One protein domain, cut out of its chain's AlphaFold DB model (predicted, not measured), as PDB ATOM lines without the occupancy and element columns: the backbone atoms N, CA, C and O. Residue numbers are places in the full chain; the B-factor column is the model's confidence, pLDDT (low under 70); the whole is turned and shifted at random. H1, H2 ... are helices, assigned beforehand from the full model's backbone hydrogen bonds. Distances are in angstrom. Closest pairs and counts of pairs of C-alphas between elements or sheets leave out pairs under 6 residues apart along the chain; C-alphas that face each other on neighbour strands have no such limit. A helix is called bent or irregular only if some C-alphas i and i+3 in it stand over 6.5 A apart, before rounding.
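What this domain is: This is residues 8 to 92 of the 109 residues of an uncharacterized protein of Agrobacterium vitis (UniProt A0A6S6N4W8). A helical hairpin, H1 and H2, stands at one side of an open, loosely joined arrangement, and a separate helix, H4, stands at the other side; residues 52 to 75, with the short helix H3 among them, span the space between. Residues 80 to 92, of which 80 to 91 belong to H4, stick out free, and H3 and H4 touch no other helix. The printed part has 85 residues, with four named helices in the order H1, H2, H3, H4 and no named strand, and its class is all helix. It is only just loose, close to extended, with a radius of gyration of the C-alphas of 17.5 A and spans of 48 by 35 by 22 A.

How they stand to each other: H1, residues 8 to 31, is the longest helix by residues and has a kink of 41 degrees near residue 25. H2, residues 34 to 51, touches H1, with 16 pairs of C-alphas within 8 A. The closest C-alphas of the two, those of Ala 17 and Glu 49, are 5.3 A apart. H1 and H2 form a helical hairpin and run opposite ways at a steep tilt of 37 degrees, only just past shallow. H3, residues 58 to 63, is apart from H1 and from H2. H4, residues 76 to 91, is apart from H1, H2 and H3. Every O i to N i+4 pair is within hydrogen-bond range in H3 and H4, against 17 of 20 in H1 and 12 of 14 in H2.

Where its parts are: H1 measures 34.9 A from its first to its last C-alpha and begins with C-alpha 8 at (55.792, 216.077, 2.749). It is irregular: C-alphas 27 and 30 are 7.2 A apart. H2 measures 26.4 A and is irregular too, with C-alphas 35 and 38 standing 7.5 A apart; its C-alpha 51 is at (69.154, 205.096, 1.254). H3, from Asp 58 to Gln 63, measures 8.6 A. H4 measures 22.5 A, from Ala 76 to C-alpha 91 at (101.902, 194.896, 19.613).

The domain as a whole: The two C-alphas farthest apart, those of Thr 8 and Ile 91, are 53.5 A apart. Without residues 80 to 92, which stand free, the body of 72 residues spans 42 by 33 by 15 A. The printed part has no cut. The link from H1 to H2 is tight, that from H2 to H3 is short, and that from H3 to H4, residues 64 to 75, is long. The mean pLDDT of the printed part is 88.3, and residues 8 to 10 are under 70, where the model's confidence is low.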
ATOM      1  N   THR A   8      54.923 215.290   1.869       65.00
ATOM      2  CA  THR A   8      55.792 216.077   2.749       65.00
ATOM      3  C   THR A   8      57.069 215.326   3.139       65.00
ATOM      4  O   THR A   8      58.154 215.898   3.074       65.00
ATOM      5  N   GLU A   9      56.981 214.040   3.486       61.59
ATOM      6  CA  GLU A   9      58.146 213.212   3.841       61.59
ATOM      7  C   GLU A   9      59.071 212.969   2.644       61.59
ATOM      8  O   GLU A   9      60.292 213.024   2.793       61.59
ATOM      9  N   ILE A  10      58.506 212.743   1.452       65.81
ATOM     10  CA  ILE A  10      59.285 212.610   0.206       65.81
ATOM     11  C   ILE A  10      60.045 213.910  -0.070       65.81
ATOM     12  O   ILE A  10      61.235 213.886  -0.383       65.81
ATOM     13  N   ASN A  11      59.386 215.056   0.116       75.75
ATOM     14  CA  ASN A  11      59.994 216.366  -0.093       75.75
ATOM     15  C   ASN A  11      61.180 216.606   0.860       75.75
ATOM     16  O   ASN A  11      62.241 217.055   0.431       75.75
ATOM     17  N   ILE A  12      61.048 216.211   2.131       77.19
ATOM     18  CA  ILE A  12      62.126 216.331   3.125       77.19
ATOM     19  C   ILE A  12      63.322 215.434   2.775       77.19
ATOM     20  O   ILE A  12      64.459 215.906   2.825       77.19
ATOM     21  N   ARG A  13      63.095 214.169   2.389       77.62
ATOM     22  CA  ARG A  13      64.185 213.254   1.991       77.62
ATOM     23  C   ARG A  13      64.941 213.776   0.781       77.62
ATOM     24  O   ARG A  13      66.165 213.870   0.820       77.62
ATOM     25  N   LYS A  14      64.208 214.197  -0.250       84.88
ATOM     26  CA  LYS A  14      64.788 214.782  -1.458       84.88
ATOM     27  C   LYS A  14      65.610 216.033  -1.146       84.88
ATOM     28  O   LYS A  14      66.711 216.201  -1.665       84.88
ATOM     29  N   ARG A  15      65.109 216.903  -0.260       85.94
ATOM     30  CA  ARG A  15      65.841 218.101   0.172       85.94
ATOM     31  C   ARG A  15      67.167 217.744   0.846       85.94
ATOM     32  O   ARG A  15      68.197 218.290   0.470       85.94
ATOM     33  N   ARG A  16      67.156 216.795   1.786       85.44
ATOM     34  CA  ARG A  16      68.357 216.345   2.512       85.44
ATOM     35  C   ARG A  16      69.373 215.668   1.596       85.44
ATOM     36  O   ARG A  16      70.560 215.972   1.674       85.44
ATOM     37  N   ALA A  17      68.914 214.813   0.685       90.44
ATOM     38  CA  ALA A  17      69.777 214.190  -0.315       90.44
ATOM     39  C   ALA A  17      70.462 215.248  -1.199       90.44
ATOM     40  O   ALA A  17      71.669 215.161  -1.428       90.44
ATOM     41  N   ASN A  18      69.736 216.291  -1.626       89.94
ATOM     42  CA  ASN A  18      70.311 217.421  -2.366       89.94
ATOM     43  C   ASN A  18      71.374 218.176  -1.558       89.94
ATOM     44  O   ASN A  18      72.445 218.454  -2.091       89.94
ATOM     45  N   GLU A  19      71.103 218.477  -0.286       89.88
ATOM     46  CA  GLU A  19      72.050 219.165   0.604       89.88
ATOM     47  C   GLU A  19      73.366 218.371   0.735       89.88
ATOM     48  O   GLU A  19      74.448 218.922   0.529       89.88
ATOM     49  N   ILE A  20      73.284 217.059   0.988       92.38
ATOM     50  CA  ILE A  20      74.461 216.181   1.099       92.38
ATOM     51  C   ILE A  20      75.193 216.060  -0.248       92.38
ATOM     52  O   ILE A  20      76.420 216.155  -0.302       92.38
ATOM     53  N   THR A  21      74.454 215.896  -1.350       94.38
ATOM     54  CA  THR A  21      75.039 215.791  -2.698       94.38
ATOM     55  C   THR A  21      75.818 217.053  -3.056       94.38
ATOM     56  O   THR A  21      76.923 216.961  -3.580       94.38
ATOM     57  N   ALA A  22      75.276 218.234  -2.747       92.00
ATOM     58  CA  ALA A  22      75.942 219.504  -3.007       92.00
ATOM     59  C   ALA A  22      77.263 219.632  -2.232       92.00
ATOM     60  O   ALA A  22      78.256 220.095  -2.795       92.00
ATOM     61  N   LEU A  23      77.303 219.176  -0.974       91.81
ATOM     62  CA  LEU A  23      78.530 219.150  -0.173       91.81
ATOM     63  C   LEU A  23      79.585 218.224  -0.785       91.81
ATOM     64  O   LEU A  23      80.732 218.636  -0.932       91.81
ATOM     65  N   PHE A  24      79.201 217.015  -1.203       93.06
ATOM     66  CA  PHE A  24      80.134 216.107  -1.874       93.06
ATOM     67  C   PHE A  24      80.629 216.672  -3.200       93.06
ATOM     68  O   PHE A  24      81.831 216.688  -3.452       93.06
ATOM     69  N   MET A  25      79.725 217.176  -4.037       94.81
ATOM     70  CA  MET A  25      80.095 217.701  -5.347       94.81
ATOM     71  C   MET A  25      80.985 218.936  -5.249       94.81
ATOM     72  O   MET A  25      81.818 219.110  -6.128       94.81
ATOM     73  N   ARG A  26      80.889 219.744  -4.183       93.50
ATOM     74  CA  ARG A  26      81.817 220.859  -3.935       93.50
ATOM     75  C   ARG A  26      83.266 220.388  -3.804       93.50
ATOM     76  O   ARG A  26      84.146 220.991  -4.406       93.50
ATOM     77  N   GLU A  27      83.500 219.317  -3.050       93.88
ATOM     78  CA  GLU A  27      84.849 218.777  -2.822       93.88
ATOM     79  C   GLU A  27      85.325 217.908  -3.997       93.88
ATOM     80  O   GLU A  27      86.507 217.886  -4.336       93.88
ATOM     81  N   LEU A  28      84.401 217.204  -4.656       93.31
ATOM     82  CA  LEU A  28      84.720 216.283  -5.747       93.31
ATOM     83  C   LEU A  28      84.844 216.964  -7.115       93.31
ATOM     84  O   LEU A  28      85.422 216.368  -8.025       93.31
ATOM     85  N   LEU A  29      84.335 218.192  -7.286       92.81
ATOM     86  CA  LEU A  29      84.222 218.852  -8.594       92.81
ATOM     87  C   LEU A  29      85.543 218.864  -9.373       92.81
ATOM     88  O   LEU A  29      85.555 218.631 -10.580       92.81
ATOM     89  N   VAL A  30      86.651 219.124  -8.673       94.38
ATOM     90  CA  VAL A  30      87.994 219.250  -9.260       94.38
ATOM     91  C   VAL A  30      88.574 217.913  -9.729       94.38
ATOM     92  O   VAL A  30      89.476 217.895 -10.562       94.38
ATOM     93  N   PHE A  31      88.046 216.798  -9.224       95.94
ATOM     94  CA  PHE A  31      88.477 215.442  -9.565       95.94
ATOM     95  C   PHE A  31      87.579 214.788 -10.622       95.94
ATOM     96  O   PHE A  31      87.944 213.765 -11.201       95.94
ATOM     97  N   ILE A  32      86.406 215.367 -10.889       94.62
ATOM     98  CA  ILE A  32      85.417 214.826 -11.818       94.62
ATOM     99  C   ILE A  32      85.508 215.576 -13.149       94.62
ATOM    100  O   ILE A  32      85.336 216.794 -13.216       94.62
ATOM    101  N   ALA A  33      85.720 214.834 -14.241       95.94
ATOM    102  CA  ALA A  33      85.770 215.417 -15.578       95.94
ATOM    103  C   ALA A  33      84.460 216.174 -15.902       95.94
ATOM    104  O   ALA A  33      83.381 215.613 -15.692       95.94
ATOM    105  N   PRO A  34      84.510 217.392 -16.484       94.88
ATOM    106  CA  PRO A  34      83.329 218.245 -16.670       94.88
ATOM    107  C   PRO A  34      82.135 217.552 -17.334       94.88
ATOM    108  O   PRO A  34      80.994 217.716 -16.914       94.88
ATOM    109  N   LYS A  35      82.406 216.697 -18.328       96.56
ATOM    110  CA  LYS A  35      81.382 215.966 -19.090       96.56
ATOM    111  C   LYS A  35      80.545 214.978 -18.262       96.56
ATOM    112  O   LYS A  35      79.455 214.634 -18.698       96.56
ATOM    113  N   ILE A  36      81.041 214.519 -17.110       96.75
ATOM    114  CA  ILE A  36      80.348 213.549 -16.242       96.75
ATOM    115  C   ILE A  36      79.860 214.164 -14.920       96.75
ATOM    116  O   ILE A  36      79.258 213.463 -14.116       96.75
ATOM    117  N   GLN A  37      80.084 215.459 -14.665       94.56
ATOM    118  CA  GLN A  37      79.719 216.082 -13.380       94.56
ATOM    119  C   GLN A  37      78.213 216.018 -13.093       94.56
ATOM    120  O   GLN A  37      77.812 215.754 -11.963       94.56
ATOM    121  N   SER A  38      77.387 216.212 -14.123       95.12
ATOM    122  CA  SER A  38      75.928 216.105 -14.009       95.12
ATOM    123  C   SER A  38      75.492 214.674 -13.675       95.12
ATOM    124  O   SER A  38      74.728 214.447 -12.739       95.12
ATOM    125  N   GLU A  39      76.043 213.684 -14.381       96.06
ATOM    126  CA  GLU A  39      75.755 212.267 -14.139       96.06
ATOM    127  C   GLU A  39      76.217 211.817 -12.746       96.06
ATOM    128  O   GLU A  39      75.492 211.098 -12.055       96.06
ATOM    129  N   ALA A  40      77.378 212.299 -12.296       95.12
ATOM    130  CA  ALA A  40      77.880 212.061 -10.948       95.12
ATOM    131  C   ALA A  40      76.939 212.654  -9.889       95.12
ATOM    132  O   ALA A  40      76.570 211.949  -8.950       95.12
ATOM    133  N   TYR A  41      76.488 213.904 -10.071       95.62
ATOM    134  CA  TYR A  41      75.515 214.538  -9.178       95.62
ATOM    135  C   TYR A  41      74.248 213.686  -9.053       95.62
ATOM    136  O   TYR A  41      73.855 213.332  -7.942       95.62
ATOM    137  N   TYR A  42      73.618 213.320 -10.175       95.50
ATOM    138  CA  TYR A  42      72.360 212.571 -10.145       95.50
ATOM    139  C   TYR A  42      72.529 211.168  -9.571       95.50
ATOM    140  O   TYR A  42      71.687 210.724  -8.797       95.50
ATOM    141  N   THR A  43      73.627 210.486  -9.899       95.62
ATOM    142  CA  THR A  43      73.929 209.161  -9.346       95.62
ATOM    143  C   THR A  43      74.054 209.217  -7.826       95.62
ATOM    144  O   THR A  43      73.385 208.456  -7.129       95.62
ATOM    145  N   ILE A  44      74.852 210.153  -7.301       94.50
ATOM    146  CA  ILE A  44      75.032 210.335  -5.854       94.50
ATOM    147  C   ILE A  44      73.695 210.684  -5.195       94.50
ATOM    148  O   ILE A  44      73.322 210.075  -4.193       94.50
ATOM    149  N   ASN A  45      72.950 211.623  -5.775       94.12
ATOM    150  CA  ASN A  45      71.672 212.070  -5.237       94.12
ATOM    151  C   ASN A  45      70.650 210.936  -5.137       94.12
ATOM    152  O   ASN A  45      70.063 210.736  -4.076       94.12
ATOM    153  N   ASN A  46      70.501 210.155  -6.209       92.94
ATOM    154  CA  ASN A  46      69.579 209.025  -6.261       92.94
ATOM    155  C   ASN A  46      69.943 207.950  -5.230       92.94
ATOM    156  O   ASN A  46      69.054 207.390  -4.593       92.94
ATOM    157  N   ILE A  47      71.239 207.679  -5.035       92.88
ATOM    158  CA  ILE A  47      71.710 206.742  -4.006       92.88
ATOM    159  C   ILE A  47      71.341 207.262  -2.612       92.88
ATOM    160  O   ILE A  47      70.755 206.525  -1.820       92.88
ATOM    161  N   LEU A  48      71.636 208.528  -2.315       91.94
ATOM    162  CA  LEU A  48      71.352 209.130  -1.010       91.94
ATOM    163  C   LEU A  48      69.847 209.196  -0.718       91.94
ATOM    164  O   LEU A  48      69.430 208.897   0.402       91.94
ATOM    165  N   GLU A  49      69.028 209.533  -1.716       88.50
ATOM    166  CA  GLU A  49      67.569 209.533  -1.595       88.50
ATOM    167  C   GLU A  49      67.034 208.115  -1.340       88.50
ATOM    168  O   GLU A  49      66.246 207.917  -0.411       88.50
ATOM    169  N   ALA A  50      67.505 207.117  -2.098       88.06
ATOM    170  CA  ALA A  50      67.098 205.720  -1.942       88.06
ATOM    171  C   ALA A  50      67.505 205.130  -0.583       88.06
ATOM    172  O   ALA A  50      66.744 204.367   0.012       88.06
ATOM    173  N   MET A  51      68.678 205.507  -0.069       85.94
ATOM    174  CA  MET A  51      69.154 205.096   1.254       85.94
ATOM    175  C   MET A  51      68.470 205.847   2.404       85.94
ATOM    176  O   MET A  51      68.636 205.462   3.559       85.94
ATOM    177  N   GLY A  52      67.722 206.919   2.119       84.00
ATOM    178  CA  GLY A  52      67.180 207.801   3.153       84.00
ATOM    179  C   GLY A  52      68.278 208.493   3.963       84.00
ATOM    180  O   GLY A  52      68.112 208.697   5.162       84.00
ATOM    181  N   ALA A  53      69.407 208.813   3.322       83.31
ATOM    182  CA  ALA A  53      70.544 209.435   3.982       83.31
ATOM    183  C   ALA A  53      70.166 210.813   4.549       83.31
ATOM    184  O   ALA A  53      69.513 211.630   3.894       83.31
ATOM    185  N   GLU A  54      70.608 211.081   5.775       81.31
ATOM    186  CA  GLU A  54      70.312 212.311   6.499       81.31
ATOM    187  C   GLU A  54      71.582 212.879   7.132       81.31
ATOM    188  O   GLU A  54      72.385 212.154   7.720       81.31
ATOM    189  N   LEU A  55      71.747 214.201   7.029       81.06
ATOM    190  CA  LEU A  55      72.810 214.914   7.716       81.06
ATOM    191  C   LEU A  55      72.397 215.148   9.173       81.06
ATOM    192  O   LEU A  55      71.538 215.982   9.455       81.06
ATOM    193  N   ILE A  56      73.028 214.430  10.102       80.88
ATOM    194  CA  ILE A  56      72.804 214.617  11.538       80.88
ATOM    195  C   ILE A  56      73.861 215.579  12.093       80.88
ATOM    196  O   ILE A  56      75.043 215.239  12.216       80.88
ATOM    197  N   THR A  57      73.420 216.788  12.439       84.12
ATOM    198  CA  THR A  57      74.246 217.798  13.117       84.12
ATOM    199  C   THR A  57      74.454 217.438  14.588       84.12
ATOM    200  O   THR A  57      73.721 216.622  15.150       84.12
ATOM    201  N   ASP A  58      75.423 218.067  15.250       85.62
ATOM    202  CA  ASP A  58      75.646 217.839  16.686       85.62
ATOM    203  C   ASP A  58      74.472 218.309  17.549       85.62
ATOM    204  O   ASP A  58      74.184 217.708  18.583       85.62
ATOM    205  N   GLU A  59      73.726 219.311  17.079       85.81
ATOM    206  CA  GLU A  59      72.458 219.703  17.691       85.81
ATOM    207  C   GLU A  59      71.442 218.560  17.635       85.81
ATOM    208  O   GLU A  59      70.883 218.175  18.663       85.81
ATOM    209  N   CYS A  60      71.237 217.980  16.446       85.00
ATOM    210  CA  CYS A  60      70.335 216.847  16.270       85.00
ATOM    211  C   CYS A  60      70.758 215.681  17.164       85.00
ATOM    212  O   CYS A  60      69.912 215.127  17.858       85.00
ATOM    213  N   ARG A  61      72.061 215.362  17.213       90.06
ATOM    214  CA  ARG A  61      72.622 214.331  18.103       90.06
ATOM    215  C   ARG A  61      72.266 214.579  19.562       90.06
ATOM    216  O   ARG A  61      71.773 213.664  20.214       90.06
ATOM    217  N   ARG A  62      72.475 215.803  20.054       88.38
ATOM    218  CA  ARG A  62      72.164 216.186  21.436       88.38
ATOM    219  C   ARG A  62      70.683 215.996  21.755       88.38
ATOM    220  O   ARG A  62      70.358 215.482  22.819       88.38
ATOM    221  N   GLN A  63      69.796 216.370  20.832       90.12
ATOM    222  CA  GLN A  63      68.345 216.232  21.007       90.12
ATOM    223  C   GLN A  63      67.890 214.771  21.085       90.12
ATOM    224  O   GLN A  63      66.970 214.464  21.838       90.12
ATOM    225  N   ILE A  64      68.540 213.869  20.345       89.06
ATOM    226  CA  ILE A  64      68.222 212.431  20.349       89.06
ATOM    227  C   ILE A  64      69.087 211.616  21.326       89.06
ATOM    228  O   ILE A  64      69.022 210.390  21.322       89.06
ATOM    229  N   GLY A  65      69.897 212.279  22.159       89.44
ATOM    230  CA  GLY A  65      70.716 211.636  23.190       89.44
ATOM    231  C   GLY A  65      71.924 210.858  22.661       89.44
ATOM    232  O   GLY A  65      72.438 209.985  23.359       89.44
ATOM    233  N   LEU A  66      72.387 211.148  21.442       88.19
ATOM    234  CA  LEU A  66      73.627 210.568  20.931       88.19
ATOM    235  C   LEU A  66      74.849 211.197  21.623       88.19
ATOM    236  O   LEU A  66      74.825 212.393  21.932       88.19
ATOM    237  N   PRO A  67      75.944 210.433  21.812       89.25
ATOM    238  CA  PRO A  67      77.154 210.946  22.444       89.25
ATOM    239  C   PRO A  67      77.694 212.196  21.732       89.25
ATOM    240  O   PRO A  67      77.633 212.271  20.493       89.25
ATOM    241  N   PRO A  68      78.236 213.174  22.478       90.62
ATOM    242  CA  PRO A  68      78.861 214.343  21.879       90.62
ATOM    243  C   PRO A  68      80.083 213.931  21.052       90.62
ATOM    244  O   PRO A  68      80.721 212.911  21.322       90.62
ATOM    245  N   ARG A  69      80.392 214.739  20.039       90.75
ATOM    246  CA  ARG A  69      81.595 214.598  19.219       90.75
ATOM    247  C   ARG A  69      82.600 215.691  19.566       90.75
ATOM    248  O   ARG A  69      82.212 216.760  20.034       90.75
ATOM    249  N   ASP A  70      83.878 215.408  19.358       88.62
ATOM    250  CA  ASP A  70      84.946 216.399  19.440       88.62
ATOM    251  C   ASP A  70      84.959 217.316  18.198       88.62
ATOM    252  O   ASP A  70      84.155 217.174  17.274       88.62
ATOM    253  N   GLN A  71      85.908 218.253  18.153       87.19
ATOM    254  CA  GLN A  71      86.090 219.181  17.026       87.19
ATOM    255  C   GLN A  71      86.394 218.497  15.680       87.19
ATOM    256  O   GLN A  71      86.303 219.134  14.634       87.19
ATOM    257  N   ASN A  72      86.763 217.216  15.704       86.75
ATOM    258  CA  ASN A  72      87.085 216.417  14.529       86.75
ATOM    259  C   ASN A  72      85.934 215.475  14.135       86.75
ATOM    260  O   ASN A  72      86.064 214.731  13.164       86.75
ATOM    261  N   GLY A  73      84.813 215.498  14.862       86.31
ATOM    262  CA  GLY A  73      83.648 214.673  14.570       86.31
ATOM    263  C   GLY A  73      83.700 213.255  15.148       86.31
ATOM    264  O   GLY A  73      82.951 212.404  14.668       86.31
ATOM    265  N   TRP A  74      84.512 212.995  16.175       90.56
ATOM    266  CA  TRP A  74      84.602 211.685  16.832       90.56
ATOM    267  C   TRP A  74      83.961 211.674  18.212       90.56
ATOM    268  O   TRP A  74      84.109 212.613  18.992       90.56
ATOM    269  N   THR A  75      83.278 210.586  18.548       92.88
ATOM    270  CA  THR A  75      82.851 210.302  19.923       92.88
ATOM    271  C   THR A  75      84.010 209.755  20.756       92.88
ATOM    272  O   THR A  75      84.978 209.210  20.224       92.88
ATOM    273  N   ALA A  76      83.901 209.853  22.084       90.31
ATOM    274  CA  ALA A  76      84.899 209.286  22.993       90.31
ATOM    275  C   ALA A  76      85.104 207.776  22.768       90.31
ATOM    276  O   ALA A  76      86.242 207.312  22.738       90.31
ATOM    277  N   ASP A  77      84.022 207.029  22.541       90.19
ATOM    278  CA  ASP A  77      84.081 205.583  22.311       90.19
ATOM    279  C   ASP A  77      84.785 205.237  20.992       90.19
ATOM    280  O   ASP A  77      85.600 204.316  20.946       90.19
ATOM    281  N   GLU A  78      84.532 206.000  19.923       88.44
ATOM    282  CA  GLU A  78      85.229 205.816  18.645       88.44
ATOM    283  C   GLU A  78      86.726 206.126  18.770       88.44
ATOM    284  O   GLU A  78      87.546 205.387  18.226       88.44
ATOM    285  N   LEU A  79      87.099 207.163  19.529       91.12
ATOM    286  CA  LEU A  79      88.503 207.477  19.811       91.12
ATOM    287  C   LEU A  79      89.190 206.346  20.587       91.12
ATOM    288  O   LEU A  79      90.313 205.964  20.252       91.12
ATOM    289  N   ILE A  80      88.511 205.765  21.581       91.62
ATOM    290  CA  ILE A  80      89.019 204.612  22.338       91.62
ATOM    291  C   ILE A  80      89.196 203.400  21.415       91.62
ATOM    292  O   ILE A  80      90.239 202.747  21.453       91.62
ATOM    293  N   ALA A  81      88.212 203.103  20.563       90.06
ATOM    294  CA  ALA A  81      88.276 201.983  19.625       90.06
ATOM    295  C   ALA A  81      89.404 202.149  18.591       90.06
ATOM    296  O   ALA A  81      90.100 201.180  18.257       90.06
ATOM    297  N   LEU A  82      89.615 203.375  18.108       89.12
ATOM    298  CA  LEU A  82      90.697 203.719  17.190       89.12
ATOM    299  C   LEU A  82      92.067 203.537  17.858       89.12
ATOM    300  O   LEU A  82      92.946 202.881  17.294       89.12
ATOM    301  N   GLU A  83      92.236 204.050  19.078       88.69
ATOM    302  CA  GLU A  83      93.487 203.919  19.828       88.69
ATOM    303  C   GLU A  83      93.779 202.461  20.191       88.69
ATOM    304  O   GLU A  83      94.903 201.987  20.020       88.69
ATOM    305  N   HIS A  84      92.760 201.701  20.592       90.31
ATOM    306  CA  HIS A  84      92.892 200.268  20.829       90.31
ATOM    307  C   HIS A  84      93.362 199.533  19.564       90.31
ATOM    308  O   HIS A  84      94.302 198.739  19.617       90.31
ATOM    309  N   SER A  85      92.769 199.839  18.407       86.12
ATOM    310  CA  SER A  85      93.177 199.259  17.120       86.12
ATOM    311  C   SER A  85      94.630 199.600  16.773       86.12
ATOM    312  O   SER A  85      95.385 198.732  16.327       86.12
ATOM    313  N   ARG A  86      95.055 200.842  17.036       87.88
ATOM    314  CA  ARG A  86      96.438 201.296  16.841       87.88
ATOM    315  C   ARG A  86      97.418 200.544  17.746       87.88
ATOM    316  O   ARG A  86      98.448 200.074  17.267       87.88
ATOM    317  N   LEU A  87      97.094 200.386  19.031       88.12
ATOM    318  CA  LEU A  87      97.917 199.645  19.993       88.12
ATOM    319  C   LEU A  87      98.035 198.164  19.616       88.12
ATOM    320  O   LEU A  87      99.134 197.614  19.633       88.12
ATOM    321  N   MET A  88      96.937 197.531  19.200       85.31
ATOM    322  CA  MET A  88      96.954 196.142  18.726       85.31
ATOM    323  C   MET A  88      97.830 195.961  17.481       85.31
ATOM    324  O   MET A  88      98.524 194.953  17.359       85.31
ATOM    325  N   ALA A  89      97.846 196.937  16.569       80.75
ATOM    326  CA  ALA A  89      98.722 196.905  15.401       80.75
ATOM    327  C   ALA A  89     100.212 197.024  15.772       80.75
ATOM    328  O   ALA A  89     101.040 196.362  15.153       80.75
ATOM    329  N   LEU A  90     100.548 197.819  16.795       79.12
ATOM    330  CA  LEU A  90     101.923 197.979  17.292       79.12
ATOM    331  C   LEU A  90     102.435 196.754  18.057       79.12
ATOM    332  O   LEU A  90     103.614 196.427  17.969       79.12
ATOM    333  N   ILE A  91     101.560 196.083  18.811       78.44
ATOM    334  CA  ILE A  91     101.902 194.896  19.613       78.44
ATOM    335  C   ILE A  91     101.878 193.622  18.754       78.44
ATOM    336  O   ILE A  91     102.316 192.560  19.202       78.44
ATOM    337  N   LYS A  92     101.398 193.706  17.503       70.88
ATOM    338  CA  LYS A  92     101.390 192.570  16.585       70.88
ATOM    339  C   LYS A  92     102.819 192.024  16.491       70.88
ATOM    340  O   LYS A  92     103.714 192.772  16.094       70.88
TER     341      LYS A  92